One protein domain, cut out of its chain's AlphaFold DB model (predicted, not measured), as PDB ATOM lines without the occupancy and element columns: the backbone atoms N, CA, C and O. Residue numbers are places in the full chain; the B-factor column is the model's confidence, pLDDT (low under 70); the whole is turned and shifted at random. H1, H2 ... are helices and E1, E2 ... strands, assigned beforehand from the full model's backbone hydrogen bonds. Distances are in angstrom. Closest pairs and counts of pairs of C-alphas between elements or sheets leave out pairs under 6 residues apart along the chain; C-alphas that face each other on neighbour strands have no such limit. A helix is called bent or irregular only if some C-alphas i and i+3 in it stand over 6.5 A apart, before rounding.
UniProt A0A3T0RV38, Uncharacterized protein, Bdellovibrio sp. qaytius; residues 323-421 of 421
ATOM      1  N   ASP A 323      62.160 101.928  20.023       81.69
ATOM      2  CA  ASP A 323      61.439 100.788  20.562       81.69
ATOM      3  C   ASP A 323      60.921 101.107  21.960       81.69
ATOM      4  O   ASP A 323      61.605 101.737  22.768       81.69
ATOM      5  N   LEU A 324      59.689 100.685  22.227       86.44
ATOM      6  CA  LEU A 324      59.047 100.790  23.529       86.44
ATOM      7  C   LEU A 324      59.097  99.419  24.194       86.44
ATOM      8  O   LEU A 324      58.606  98.445  23.635       86.44
ATOM      9  N   TYR A 325      59.660  99.350  25.391       89.06
ATOM     10  CA  TYR A 325      59.697  98.138  26.196       89.06
ATOM     11  C   TYR A 325      58.825  98.298  27.429       89.06
ATOM     12  O   TYR A 325      58.815  99.361  28.048       89.06
ATOM     13  N   VAL A 326      58.149  97.220  27.813       88.12
ATOM     14  CA  VAL A 326      57.602  97.063  29.161       88.12
ATOM     15  C   VAL A 326      58.589  96.265  30.007       88.12
ATOM     16  O   VAL A 326      59.073  95.211  29.593       88.12
ATOM     17  N   ASP A 327      58.926  96.802  31.175       85.31
ATOM     18  CA  ASP A 327      59.746  96.144  32.185       85.31
ATOM     19  C   ASP A 327      58.852  95.275  33.072       85.31
ATOM     20  O   ASP A 327      58.043  95.759  33.864       85.31
ATOM     21  N   LEU A 328      59.024  93.968  32.909       79.19
ATOM     22  CA  LEU A 328      58.303  92.923  33.618       79.19
ATOM     23  C   LEU A 328      59.046  92.472  34.885       79.19
ATOM     24  O   LEU A 328      58.617  91.537  35.553       79.19
ATOM     25  N   SER A 329      60.156  93.123  35.261       78.25
ATOM     26  CA  SER A 329      60.959  92.729  36.431       78.25
ATOM     27  C   SER A 329      60.186  92.775  37.751       78.25
ATOM     28  O   SER A 329      60.562  92.080  38.692       78.25
ATOM     29  N   HIS A 330      59.132  93.591  37.829       70.50
ATOM     30  CA  HIS A 330      58.285  93.738  39.022       70.50
ATOM     31  C   HIS A 330      57.143  92.718  39.077       70.50
ATOM     32  O   HIS A 330      56.397  92.676  40.051       70.50
ATOM     33  N   PHE A 331      57.005  91.876  38.052       73.12
ATOM     34  CA  PHE A 331      55.946  90.886  37.972       73.12
ATOM     35  C   PHE A 331      56.379  89.643  38.747       73.12
ATOM     36  O   PHE A 331      57.467  89.105  38.529       73.12
ATOM     37  N   GLN A 332      55.516  89.157  39.646       69.38
ATOM     38  CA  GLN A 332      55.797  87.936  40.416       69.38
ATOM     39  C   GLN A 332      55.915  86.696  39.519       69.38
ATOM     40  O   GLN A 332      56.616  85.747  39.861       69.38
ATOM     41  N   GLN A 333      55.241  86.714  38.367       72.31
ATOM     42  CA  GLN A 333      55.279  85.662  37.362       72.31
ATOM     43  C   GLN A 333      55.926  86.216  36.092       72.31
ATOM     44  O   GLN A 333      55.447  87.187  35.513       72.31
ATOM     45  N   GLN A 334      57.034  85.602  35.671       76.62
ATOM     46  CA  GLN A 334      57.719  85.918  34.406       76.62
ATOM     47  C   GLN A 334      57.276  84.996  33.269       76.62
ATOM     48  O   GLN A 334      57.580  85.246  32.109       76.62
ATOM     49  N   ARG A 335      56.541  83.935  33.606       86.44
ATOM     50  CA  ARG A 335      55.953  82.999  32.664       86.44
ATOM     51  C   ARG A 335      54.439  83.108  32.750       86.44
ATOM     52  O   ARG A 335      53.877  82.952  33.830       86.44
ATOM     53  N   PHE A 336      53.808  83.361  31.613       85.81
ATOM     54  CA  PHE A 336      52.362  83.441  31.475       85.81
ATOM     55  C   PHE A 336      51.885  82.205  30.727       85.81
ATOM     56  O   PHE A 336      52.168  82.052  29.539       85.81
ATOM     57  N   GLU A 337      51.171  81.314  31.407       88.12
ATOM     58  CA  GLU A 337      50.568  80.144  30.764       88.12
ATOM     59  C   GLU A 337      49.535  80.560  29.701       88.12
ATOM     60  O   GLU A 337      49.034  81.690  29.703       88.12
ATOM     61  N   ALA A 338      49.250  79.667  28.755       85.75
ATOM     62  CA  ALA A 338      48.284  79.926  27.688       85.75
ATOM     63  C   ALA A 338      46.919  80.332  28.268       85.75
ATOM     64  O   ALA A 338      46.450  79.723  29.231       85.75
ATOM     65  N   GLN A 339      46.294  81.365  27.694       79.06
ATOM     66  CA  GLN A 339      44.985  81.888  28.123       79.06
ATOM     67  C   GLN A 339      44.916  82.333  29.600       79.06
ATOM     68  O   GLN A 339      43.833  82.452  30.174       79.06
ATOM     69  N   SER A 340      46.065  82.581  30.238       84.25
ATOM     70  CA  SER A 340      46.120  83.066  31.620       84.25
ATOM     71  C   SER A 340      45.994  84.590  31.693       84.25
ATOM     72  O   SER A 340      46.321  85.304  30.741       84.25
ATOM     73  N   PHE A 341      45.540  85.098  32.842       84.44
ATOM     74  CA  PHE A 341      45.531  86.529  33.134       84.44
ATOM     75  C   PHE A 341      46.057  86.822  34.543       84.44
ATOM     76  O   PHE A 341      45.903  86.016  35.460       84.44
ATOM     77  N   VAL A 342      46.665  87.995  34.708       81.62
ATOM     78  CA  VAL A 342      47.235  88.499  35.964       81.62
ATOM     79  C   VAL A 342      46.855  89.968  36.132       81.62
ATOM     80  O   VAL A 342      46.977  90.755  35.196       81.62
ATOM     81  N   THR A 343      46.416  90.356  37.329       76.75
ATOM     82  CA  THR A 343      46.100  91.754  37.667       76.75
ATOM     83  C   THR A 343      47.309  92.450  38.297       76.75
ATOM     84  O   THR A 343      47.999  91.866  39.131       76.75
ATOM     85  N   LEU A 344      47.556  93.701  37.909       72.75
ATOM     86  CA  LEU A 344      48.726  94.511  38.259       72.75
ATOM     87  C   LEU A 344      48.259  95.932  38.591       72.75
ATOM     88  O   LEU A 344      48.143  96.775  37.704       72.75
ATOM     89  N   GLY A 345      47.903  96.189  39.849       72.75
ATOM     90  CA  GLY A 345      47.285  97.465  40.219       72.75
ATOM     91  C   GLY A 345      46.018  97.727  39.394       72.75
ATOM     92  O   GLY A 345      45.075  96.937  39.439       72.75
ATOM     93  N   SER A 346      46.005  98.814  38.618       74.56
ATOM     94  CA  SER A 346      44.909  99.146  37.694       74.56
ATOM     95  C   SER A 346      45.024  98.498  36.305       74.56
ATOM     96  O   SER A 346      44.244  98.841  35.412       74.56
ATOM     97  N   CYS A 347      45.968  97.577  36.105       79.31
ATOM     98  CA  CYS A 347      46.195  96.867  34.850       79.31
ATOM     99  C   CYS A 347      45.816  95.383  34.914       79.31
ATOM    100  O   CYS A 347      45.868  94.748  35.965       79.31
ATOM    101  N   VAL A 348      45.500  94.799  33.761       84.94
ATOM    102  CA  VAL A 348      45.289  93.361  33.562       84.94
ATOM    103  C   VAL A 348      46.167  92.902  32.404       84.94
ATOM    104  O   VAL A 348      46.034  93.411  31.295       84.94
ATOM    105  N   ALA A 349      47.063  91.952  32.660       87.06
ATOM    106  CA  ALA A 349      47.879  91.290  31.652       87.06
ATOM    107  C   ALA A 349      47.257  89.936  31.284       87.06
ATOM    108  O   ALA A 349      47.029  89.116  32.165       87.06
ATOM    109  N   GLU A 350      46.994  89.691  30.006       88.44
ATOM    110  CA  GLU A 350      46.342  88.499  29.461       88.44
ATOM    111  C   GLU A 350      47.228  87.879  28.371       88.44
ATOM    112  O   GLU A 350      47.586  88.543  27.392       88.44
ATOM    113  N   ASN A 351      47.570  86.597  28.509       87.50
ATOM    114  CA  ASN A 351      48.192  85.835  27.430       87.50
ATOM    115  C   ASN A 351      47.100  85.322  26.485       87.50
ATOM    116  O   ASN A 351      46.388  84.377  26.809       87.50
ATOM    117  N   ARG A 352      46.989  85.927  25.300       78.81
ATOM    118  CA  ARG A 352      45.977  85.564  24.291       78.81
ATOM    119  C   ARG A 352      46.431  84.500  23.297       78.81
ATOM    120  O   ARG A 352      45.750  84.267  22.303       78.81
ATOM    121  N   THR A 353      47.594  83.903  23.525       82.94
ATOM    122  CA  THR A 353      48.146  82.871  22.652       82.94
ATOM    123  C   THR A 353      47.817  81.477  23.182       82.94
ATOM    124  O   THR A 353      47.507  81.295  24.362       82.94
ATOM    125  N   ASP A 354      47.927  80.478  22.307       86.31
ATOM    126  CA  ASP A 354      47.730  79.065  22.653       86.31
ATOM    127  C   ASP A 354      48.979  78.425  23.290       86.31
ATOM    128  O   ASP A 354      49.017  77.220  23.542       86.31
ATOM    129  N   ALA A 355      50.022  79.220  23.546       86.62
ATOM    130  CA  ALA A 355      51.283  78.775  24.121       86.62
ATOM    131  C   ALA A 355      51.644  79.599  25.360       86.62
ATOM    132  O   ALA A 355      51.203  80.733  25.542       86.62
ATOM    133  N   ALA A 356      52.471  79.030  26.232       87.00
ATOM    134  CA  ALA A 356      53.041  79.793  27.331       87.00
ATOM    135  C   ALA A 356      54.067  80.807  26.801       87.00
ATOM    136  O   ALA A 356      54.900  80.464  25.959       87.00
ATOM    137  N   ILE A 357      54.036  82.025  27.337       86.75
ATOM    138  CA  ILE A 357      55.011  83.079  27.038       86.75
ATOM    139  C   ILE A 357      55.995  83.174  28.204       86.75
ATOM    140  O   ILE A 357      55.584  83.252  29.362       86.75
ATOM    141  N   ASP A 358      57.293  83.179  27.903       85.88
ATOM    142  CA  ASP A 358      58.366  83.277  28.895       85.88
ATOM    143  C   ASP A 358      59.143  84.589  28.725       85.88
ATOM    144  O   ASP A 358      59.799  84.819  27.709       85.88
ATOM    145  N   TYR A 359      59.076  85.440  29.749       81.69
ATOM    146  CA  TYR A 359      59.768  86.720  29.849       81.69
ATOM    147  C   TYR A 359      60.931  86.688  30.843       81.69
ATOM    148  O   TYR A 359      61.158  87.640  31.590       81.69
ATOM    149  N   SER A 360      61.724  85.622  30.838       77.06
ATOM    150  CA  SER A 360      62.987  85.534  31.590       77.06
ATOM    151  C   SER A 360      63.979  86.675  31.291       77.06
ATOM    152  O   SER A 360      64.778  87.042  32.155       77.06
ATOM    153  N   SER A 361      63.888  87.310  30.113       74.88
ATOM    154  CA  SER A 361      64.614  88.546  29.758       74.88
ATOM    155  C   SER A 361      64.156  89.786  30.542       74.88
ATOM    156  O   SER A 361      64.816  90.828  30.500       74.88
ATOM    157  N   ARG A 362      63.022  89.684  31.247       78.75
ATOM    158  CA  ARG A 362      62.335  90.715  32.041       78.75
ATOM    159  C   ARG A 362      61.897  91.955  31.270       78.75
ATOM    160  O   ARG A 362      61.388  92.893  31.876       78.75
ATOM    161  N   LYS A 363      62.074  91.985  29.950       86.50
ATOM    162  CA  LYS A 363      61.634  93.084  29.091       86.50
ATOM    163  C   LYS A 363      60.916  92.526  27.881       86.50
ATOM    164  O   LYS A 363      61.465  91.671  27.191       86.50
ATOM    165  N   ALA A 364      59.733  93.057  27.610       88.81
ATOM    166  CA  ALA A 364      58.963  92.707  26.428       88.81
ATOM    167  C   ALA A 364      58.893  93.903  25.484       88.81
ATOM    168  O   ALA A 364      58.623  95.030  25.915       88.81
ATOM    169  N   LEU A 365      59.155  93.664  24.200       91.00
ATOM    170  CA  LEU A 365      58.990  94.681  23.168       91.00
ATOM    171  C   LEU A 365      57.498  94.916  22.948       91.00
ATOM    172  O   LEU A 365      56.761  93.976  22.665       91.00
ATOM    173  N   VAL A 366      57.063  96.166  23.036       91.31
ATOM    174  CA  VAL A 366      55.690  96.572  22.748       91.31
ATOM    175  C   VAL A 366      55.563  96.853  21.254       91.31
ATOM    176  O   VAL A 366      56.208  97.757  20.720       91.31
ATOM    177  N   THR A 367      54.726  96.075  20.576       88.69
ATOM    178  CA  THR A 367      54.514  96.146  19.121       88.69
ATOM    179  C   THR A 367      53.235  96.876  18.755       88.69
ATOM    180  O   THR A 367      53.138  97.444  17.667       88.69
ATOM    181  N   GLU A 368      52.275  96.923  19.674       86.69
ATOM    182  CA  GLU A 368      51.053  97.687  19.507       86.69
ATOM    183  C   GLU A 368      50.660  98.371  20.810       86.69
ATOM    184  O   GLU A 368      50.840  97.840  21.901       86.69
ATOM    185  N   THR A 369      50.095  99.568  20.691       84.00
ATOM    186  CA  THR A 369      49.441 100.251  21.806       84.00
ATOM    187  C   THR A 369      48.161 100.890  21.283       84.00
ATOM    188  O   THR A 369      48.146 101.270  20.113       84.00
ATOM    189  N   ARG A 370      47.105 100.957  22.101       80.25
ATOM    190  CA  ARG A 370      45.795 101.556  21.781       80.25
ATOM    191  C   ARG A 370      45.253 102.337  22.983       80.25
ATOM    192  O   ARG A 370      45.484 101.927  24.113       80.25
ATOM    193  N   GLY A 371      44.490 103.410  22.757       68.25
ATOM    194  CA  GLY A 371      43.724 104.114  23.804       68.25
ATOM    195  C   GLY A 371      44.111 105.581  24.022       68.25
ATOM    196  O   GLY A 371      44.974 106.074  23.310       68.25
ATOM    197  N   PHE A 372      43.469 106.212  25.023       60.94
ATOM    198  CA  PHE A 372      43.574 107.599  25.552       60.94
ATOM    199  C   PHE A 372      42.348 108.546  25.429       60.94
ATOM    200  O   PHE A 372      42.507 109.722  25.728       60.94
ATOM    201  N   GLU A 373      41.127 108.075  25.126       56.00
ATOM    202  CA  GLU A 373      39.877 108.885  25.280       56.00
ATOM    203  C   GLU A 373      39.054 108.494  26.526       56.00
ATOM    204  O   GLU A 373      38.208 109.249  26.993       56.00
ATOM    205  N   GLN A 374      39.315 107.310  27.094       58.91
ATOM    206  CA  GLN A 374      38.539 106.705  28.193       58.91
ATOM    207  C   GLN A 374      39.381 106.433  29.452       58.91
ATOM    208  O   GLN A 374      39.077 105.515  30.210       58.91
ATOM    209  N   LYS A 375      40.482 107.172  29.657       72.31
ATOM    210  CA  LYS A 375      41.451 106.906  30.743       72.31
ATOM    211  C   LYS A 375      41.957 105.448  30.749       72.31
ATOM    212  O   LYS A 375      42.292 104.899  31.794       72.31
ATOM    213  N   MET A 376      42.001 104.820  29.570       75.50
ATOM    214  CA  MET A 376      42.462 103.448  29.344       75.50
ATOM    215  C   MET A 376      43.599 103.442  28.324       75.50
ATOM    216  O   MET A 376      43.534 104.151  27.313       75.50
ATOM    217  N   ILE A 377      44.590 102.589  28.564       80.94
ATOM    218  CA  ILE A 377      45.604 102.193  27.589       80.94
ATOM    219  C   ILE A 377      45.632 100.670  27.451       80.94
ATOM    220  O   ILE A 377      45.485  99.940  28.425       80.94
ATOM    221  N   VAL A 378      45.857 100.202  26.232       85.31
ATOM    222  CA  VAL A 378      46.103  98.805  25.886       85.31
ATOM    223  C   VAL A 378      47.487  98.706  25.262       85.31
ATOM    224  O   VAL A 378      47.832  99.520  24.404       85.31
ATOM    225  N   LEU A 379      48.265  97.704  25.651       89.31
ATOM    226  CA  LEU A 379      49.560  97.358  25.072       89.31
ATOM    227  C   LEU A 379      49.520  95.911  24.583       89.31
ATOM    228  O   LEU A 379      48.906  95.065  25.226       89.31
ATOM    229  N   ILE A 380      50.197  95.617  23.478       90.25
ATOM    230  CA  ILE A 380      50.448  94.250  23.014       90.25
ATOM    231  C   ILE A 380      51.946  94.105  22.781       90.25
ATOM    232  O   ILE A 380      52.576  94.953  22.139       90.25
ATOM    233  N   THR A 381      52.517  93.047  23.341       91.38
ATOM    234  CA  THR A 381      53.928  92.708  23.174       91.38
ATOM    235  C   THR A 381      54.167  91.872  21.916       91.38
ATOM    236  O   THR A 381      53.239  91.297  21.343       91.38
ATOM    237  N   ALA A 382      55.423  91.771  21.480       89.06
ATOM    238  CA  ALA A 382      55.817  90.966  20.323       89.06
ATOM    239  C   ALA A 382      55.417  89.487  20.450       89.06
ATOM    240  O   ALA A 382      55.083  88.850  19.455       89.06
ATOM    241  N   GLU A 383      55.419  88.957  21.670       87.31
ATOM    242  CA  GLU A 383      55.102  87.564  21.976       87.31
ATOM    243  C   GLU A 383      53.604  87.339  22.261       87.31
ATOM    244  O   GLU A 383      53.196  86.203  22.475       87.31
ATOM    245  N   GLY A 384      52.772  88.390  22.223       86.56
ATOM    246  CA  GLY A 384      51.309  88.277  22.297       86.56
ATOM    247  C   GLY A 384      50.685  88.481  23.683       86.56
ATOM    248  O   GLY A 384      49.498  88.199  23.861       86.56
ATOM    249  N   LEU A 385      51.440  89.000  24.655       89.00
ATOM    250  CA  LEU A 385      50.892  89.433  25.942       89.00
ATOM    251  C   LEU A 385      50.138  90.753  25.750       89.00
ATOM    252  O   LEU A 385      50.710  91.746  25.295       89.00
ATOM    253  N   LYS A 386      48.856  90.775  26.117       91.00
ATOM    254  CA  LYS A 386      48.026  91.980  26.111       91.00
ATOM    255  C   LYS A 386      47.967  92.572  27.512       91.00
ATOM    256  O   LYS A 386      47.696  91.844  28.451       91.00
ATOM    257  N   ILE A 387      48.178  93.876  27.660       87.81
ATOM    258  CA  ILE A 387      48.108  94.578  28.946       87.81
ATOM    259  C   ILE A 387      47.099  95.720  28.830       87.81
ATOM    260  O   ILE A 387      47.336  96.667  28.084       87.81
ATOM    261  N   ASP A 388      45.996  95.641  29.570       85.94
ATOM    262  CA  ASP A 388      44.952  96.666  29.633       85.94
ATOM    263  C   ASP A 388      45.051  97.423  30.963       85.94
ATOM    264  O   ASP A 388      44.815  96.828  32.007       85.94
ATOM    265  N   CYS A 389      45.360  98.721  30.949       79.56
ATOM    266  CA  CYS A 389      45.402  99.566  32.148       79.56
ATOM    267  C   CYS A 389      44.294 100.616  32.141       79.56
ATOM    268  O   CYS A 389      44.034 101.247  31.115       79.56
ATOM    269  N   TYR A 390      43.681 100.834  33.304       78.06
ATOM    270  CA  TYR A 390      42.516 101.696  33.500       78.06
ATOM    271  C   TYR A 390      42.812 102.849  34.471       78.06
ATOM    272  O   TYR A 390      43.726 102.770  35.293       78.06
ATOM    273  N   GLY A 391      41.988 103.900  34.418       68.94
ATOM    274  CA  GLY A 391      41.988 104.997  35.392       68.94
ATOM    275  C   GLY A 391      43.146 105.988  35.259       68.94
ATOM    276  O   GLY A 391      43.477 106.645  36.237       68.94
ATOM    277  N   LEU A 392      43.760 106.101  34.080       70.25
ATOM    278  CA  LEU A 392      44.888 107.007  33.851       70.25
ATOM    279  C   LEU A 392      44.468 108.480  33.901       70.25
ATOM    280  O   LEU A 392      43.568 108.878  33.156       70.25
ATOM    281  N   ASP A 393      45.159 109.307  34.689       67.19
ATOM    282  CA  ASP A 393      44.862 110.742  34.784       67.19
ATOM    283  C   ASP A 393      45.526 111.569  33.670       67.19
ATOM    284  O   ASP A 393      46.353 112.452  33.875       67.19
ATOM    285  N   VAL A 394      45.170 111.241  32.431       63.91
ATOM    286  CA  VAL A 394      45.679 111.894  31.217       63.91
ATOM    287  C   VAL A 394      44.615 112.841  30.662       63.91
ATOM    288  O   VAL A 394      44.045 112.606  29.599       63.91
ATOM    289  N   ASP A 395      44.324 113.918  31.395       57.06
ATOM    290  CA  ASP A 395      43.385 114.957  30.954       57.06
ATOM    291  C   ASP A 395      44.124 116.105  30.231       57.06
ATOM    292  O   ASP A 395      44.832 116.906  30.839       57.06
ATOM    293  N   GLY A 396      43.961 116.199  28.905       59.34
ATOM    294  CA  GLY A 396      44.548 117.260  28.071       59.34
ATOM    295  C   GLY A 396      45.696 116.806  27.158       59.34
ATOM    296  O   GLY A 396      45.931 115.616  26.954       59.34
ATOM    297  N   ALA A 397      46.392 117.763  26.534       62.94
ATOM    298  CA  ALA A 397      47.445 117.470  25.562       62.94
ATOM    299  C   ALA A 397      48.783 117.144  26.253       62.94
ATOM    300  O   ALA A 397      49.493 118.037  26.713       62.94
ATOM    301  N   PHE A 398      49.142 115.859  26.278       67.44
ATOM    302  CA  PHE A 398      50.416 115.357  26.799       67.44
ATOM    303  C   PHE A 398      51.295 114.787  25.689       67.44
ATOM    304  O   PHE A 398      50.802 114.213  24.717       67.44
ATOM    305  N   SER A 399      52.615 114.877  25.862       72.56
ATOM    306  CA  SER A 399      53.536 114.091  25.042       72.56
ATOM    307  C   SER A 399      53.499 112.614  25.417       72.56
ATOM    308  O   SER A 399      53.350 112.273  26.589       72.56
ATOM    309  N   LYS A 400      53.791 111.721  24.465       75.50
ATOM    310  CA  LYS A 400      53.959 110.278  24.747       75.50
ATOM    311  C   LYS A 400      54.942 109.994  25.892       75.50
ATOM    312  O   LYS A 400      54.727 109.079  26.677       75.50
ATOM    313  N   ARG A 401      56.001 110.804  26.037       73.69
ATOM    314  CA  ARG A 401      56.960 110.686  27.152       73.69
ATOM    315  C   ARG A 401      56.347 111.074  28.493       73.69
ATOM    316  O   ARG A 401      56.651 110.436  29.493       73.69
ATOM    317  N   GLN A 402      55.520 112.117  28.525       73.56
ATOM    318  CA  GLN A 402      54.778 112.488  29.729       73.56
ATOM    319  C   GLN A 402      53.774 111.400  30.104       73.56
ATOM    320  O   GLN A 402      53.696 111.061  31.276       73.56
ATOM    321  N   VAL A 403      53.104 110.785  29.125       72.81
ATOM    322  CA  VAL A 403      52.214 109.644  29.373       72.81
ATOM    323  C   VAL A 403      52.977 108.441  29.937       72.81
ATOM    324  O   VAL A 403      52.543 107.846  30.916       72.81
ATOM    325  N   VAL A 404      54.150 108.114  29.384       73.19
ATOM    326  CA  VAL A 404      55.024 107.061  29.933       73.19
ATOM    327  C   VAL A 404      55.462 107.373  31.364       73.19
ATOM    328  O   VAL A 404      55.426 106.487  32.213       73.19
ATOM    329  N   LYS A 405      55.846 108.621  31.657       71.81
ATOM    330  CA  LYS A 405      56.188 109.036  33.024       71.81
ATOM    331  C   LYS A 405      54.992 108.909  33.964       71.81
ATOM    332  O   LYS A 405      55.159 108.373  35.046       71.81
ATOM    333  N   LEU A 406      53.807 109.345  33.536       69.44
ATOM    334  CA  LEU A 406      52.581 109.257  34.324       69.44
ATOM    335  C   LEU A 406      52.235 107.802  34.655       69.44
ATOM    336  O   LEU A 406      51.985 107.489  35.811       69.44
ATOM    337  N   LEU A 407      52.340 106.892  33.680       70.56
ATOM    338  CA  LEU A 407      52.180 105.452  33.909       70.56
ATOM    339  C   LEU A 407      53.162 104.917  34.966       70.56
ATOM    340  O   LEU A 407      52.767 104.135  35.829       70.56
ATOM    341  N   GLN A 408      54.412 105.389  34.956       69.62
ATOM    342  CA  GLN A 408      55.416 105.016  35.958       69.62
ATOM    343  C   GLN A 408      55.143 105.609  37.352       69.62
ATOM    344  O   GLN A 408      55.501 104.979  38.346       69.62
ATOM    345  N   THR A 409      54.586 106.823  37.443       64.31
ATOM    346  CA  THR A 409      54.465 107.572  38.708       64.31
ATOM    347  C   THR A 409      53.093 107.474  39.376       64.31
ATOM    348  O   THR A 409      53.025 107.577  40.597       64.31
ATOM    349  N   GLU A 410      52.012 107.260  38.622       56.19
ATOM    350  CA  GLU A 410      50.622 107.294  39.110       56.19
ATOM    351  C   GLU A 410      49.975 105.899  39.199       56.19
ATOM    352  O   GLU A 410      48.868 105.661  38.726       56.19
ATOM    353  N   GLY A 411      50.662 104.956  39.849       52.75
ATOM    354  CA  GLY A 411      50.005 103.781  40.440       52.75
ATOM    355  C   GLY A 411      49.637 102.624  39.503       52.75
ATOM    356  O   GLY A 411      48.854 101.768  39.910       52.75
ATOM    357  N   THR A 412      50.193 102.546  38.287       60.38
ATOM    358  CA  THR A 412      49.948 101.393  37.392       60.38
ATOM    359  C   THR A 412      50.951 100.242  37.548       60.38
ATOM    360  O   THR A 412      50.821  99.239  36.853       60.38
ATOM    361  N   ASP A 413      51.977 100.379  38.407       67.12
ATOM    362  CA  ASP A 413      53.163  99.494  38.536       67.12
ATOM    363  C   ASP A 413      53.894  99.177  37.209       67.12
ATOM    364  O   ASP A 413      54.918  98.487  37.176       67.12
ATOM    365  N   LEU A 414      53.415  99.741  36.101       75.38
ATOM    366  CA  LEU A 414      53.850  99.466  34.754       75.38
ATOM    367  C   LEU A 414      55.005 100.391  34.396       75.38
ATOM    368  O   LEU A 414      54.856 101.604  34.223       75.38
ATOM    369  N   ARG A 415      56.189  99.804  34.239       80.12
ATOM    370  CA  ARG A 415      57.387 100.543  33.852       80.12
ATOM    371  C   ARG A 415      57.627 100.415  32.359       80.12
ATOM    372  O   ARG A 415      57.899  99.331  31.855       80.12
ATOM    373  N   LEU A 416      57.544 101.542  31.660       83.50
ATOM    374  CA  LEU A 416      57.803 101.630  30.226       83.50
ATOM    375  C   LEU A 416      59.137 102.330  29.947       83.50
ATOM    376  O   LEU A 416      59.448 103.340  30.572       83.50
ATOM    377  N   GLU A 417      59.920 101.826  29.000       82.31
ATOM    378  CA  GLU A 417      61.235 102.367  28.633       82.31
ATOM    379  C   GLU A 417      61.336 102.520  27.115       82.31
ATOM    380  O   GLU A 417      61.067 101.576  26.376       82.31
ATOM    381  N   TYR A 418      61.768 103.693  26.645       78.56
ATOM    382  CA  TYR A 418      62.133 103.872  25.240       78.56
ATOM    383  C   TYR A 418      63.616 103.592  25.017       78.56
ATOM    384  O   TYR A 418      64.464 104.088  25.760       78.56
ATOM    385  N   ARG A 419      63.926 102.876  23.937       75.12
ATOM    386  CA  ARG A 419      65.284 102.660  23.427       75.12
ATOM    387  C   ARG A 419      65.362 103.142  21.988       75.12
ATOM    388  O   ARG A 419      64.488 102.825  21.192       75.12
ATOM    389  N   LEU A 420      66.369 103.942  21.658       60.12
ATOM    390  CA  LEU A 420      66.561 104.410  20.283       60.12
ATOM    391  C   LEU A 420      66.929 103.230  19.373       60.12
ATOM    392  O   LEU A 420      67.666 102.345  19.807       60.12
ATOM    393  N   LYS A 421      66.382 103.239  18.153       62.53
ATOM    394  CA  LYS A 421      66.684 102.260  17.099       62.53
ATOM    395  C   LYS A 421      68.004 102.546  16.407       62.53
ATOM    396  O   LYS A 421      68.314 103.750  16.247       62.53
TER     397      LYS A 421
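What this domain is: This is residues 323 to 421 of the 421 residues of an uncharacterized protein of Bdellovibrio sp. qaytius (UniProt A0A3T0RV38). One strongly twisted sheet of seven strands curls into an open trough, bent where E4 passes from the group E2, E3, E6 and E5 to the pair E1 and E7. The single helix, H1, covers edge strand E7. The printed part has 99 residues, with E1 to E6, H1 and E7 along the chain; the sheet's order is E2 E3 E6 E5 E4 E1 E7, antiparallel throughout. The class is mostly strand; the whole is compact, with a radius of gyration of the C-alphas of 13.0 A and spans of 39 by 29 by 21 A.

How they stand to each other: E1, residues 323 to 327, pairs with E7, residues 415 to 420, N 325 and O 417 being 2.8 A apart. Residues 363 to 366 of E4, residues 363 to 371, pair with E1: N 366 and O 324, 2.8 A. E4 bends by 69 degrees at residue 367, and its residues 366 to 371 pair with E5, residues 376 to 381: N 370 and O 378, 2.8 A. With E6, residues 385 to 390, they form a meander, each strand the antiparallel neighbour of the one before; N 379 and O 387 are 2.8 A apart. E3, residues 347 to 351, is the antiparallel neighbour of E6, with N 348 and O 388 2.8 A apart, and E3, E4, E5 and E6 form a Greek key, four strands in a row of which the last three are a meander and the first is the antiparallel neighbour of the fourth. E2, residues 341 to 344, forms a hairpin with E3: N 342 and O 349, 2.8 A. H1, residues 400 to 409, is on the sheet over E7, at a height of 7.6 A, only just slantwise at 32 degrees on the local plane; their closest C-alphas, Gln 408 and Arg 415, are 5.3 A apart. In H1 every O i to N i+4 pair is within hydrogen-bond range.

Where its parts are: E1 begins at C-alpha 323 (61.439, 100.788, 20.562). E4 is 21.7 A long, E5 16.9 A, E7 16.8 A, E6 16.7 A and H1 14.2 A. E7 ends at C-alpha 420 (66.561, 104.410, 20.283).

The domain as a whole: The C-alphas farthest apart, Ala 355 and Gly 396, are 39.3 A apart. The printed part has no cut; the links E1 to E2 and E3 to E4 are long. Mean pLDDT of the printed part is 77.7; residues under 70 include 371 to 374, 393 to 398 and 408 to 413.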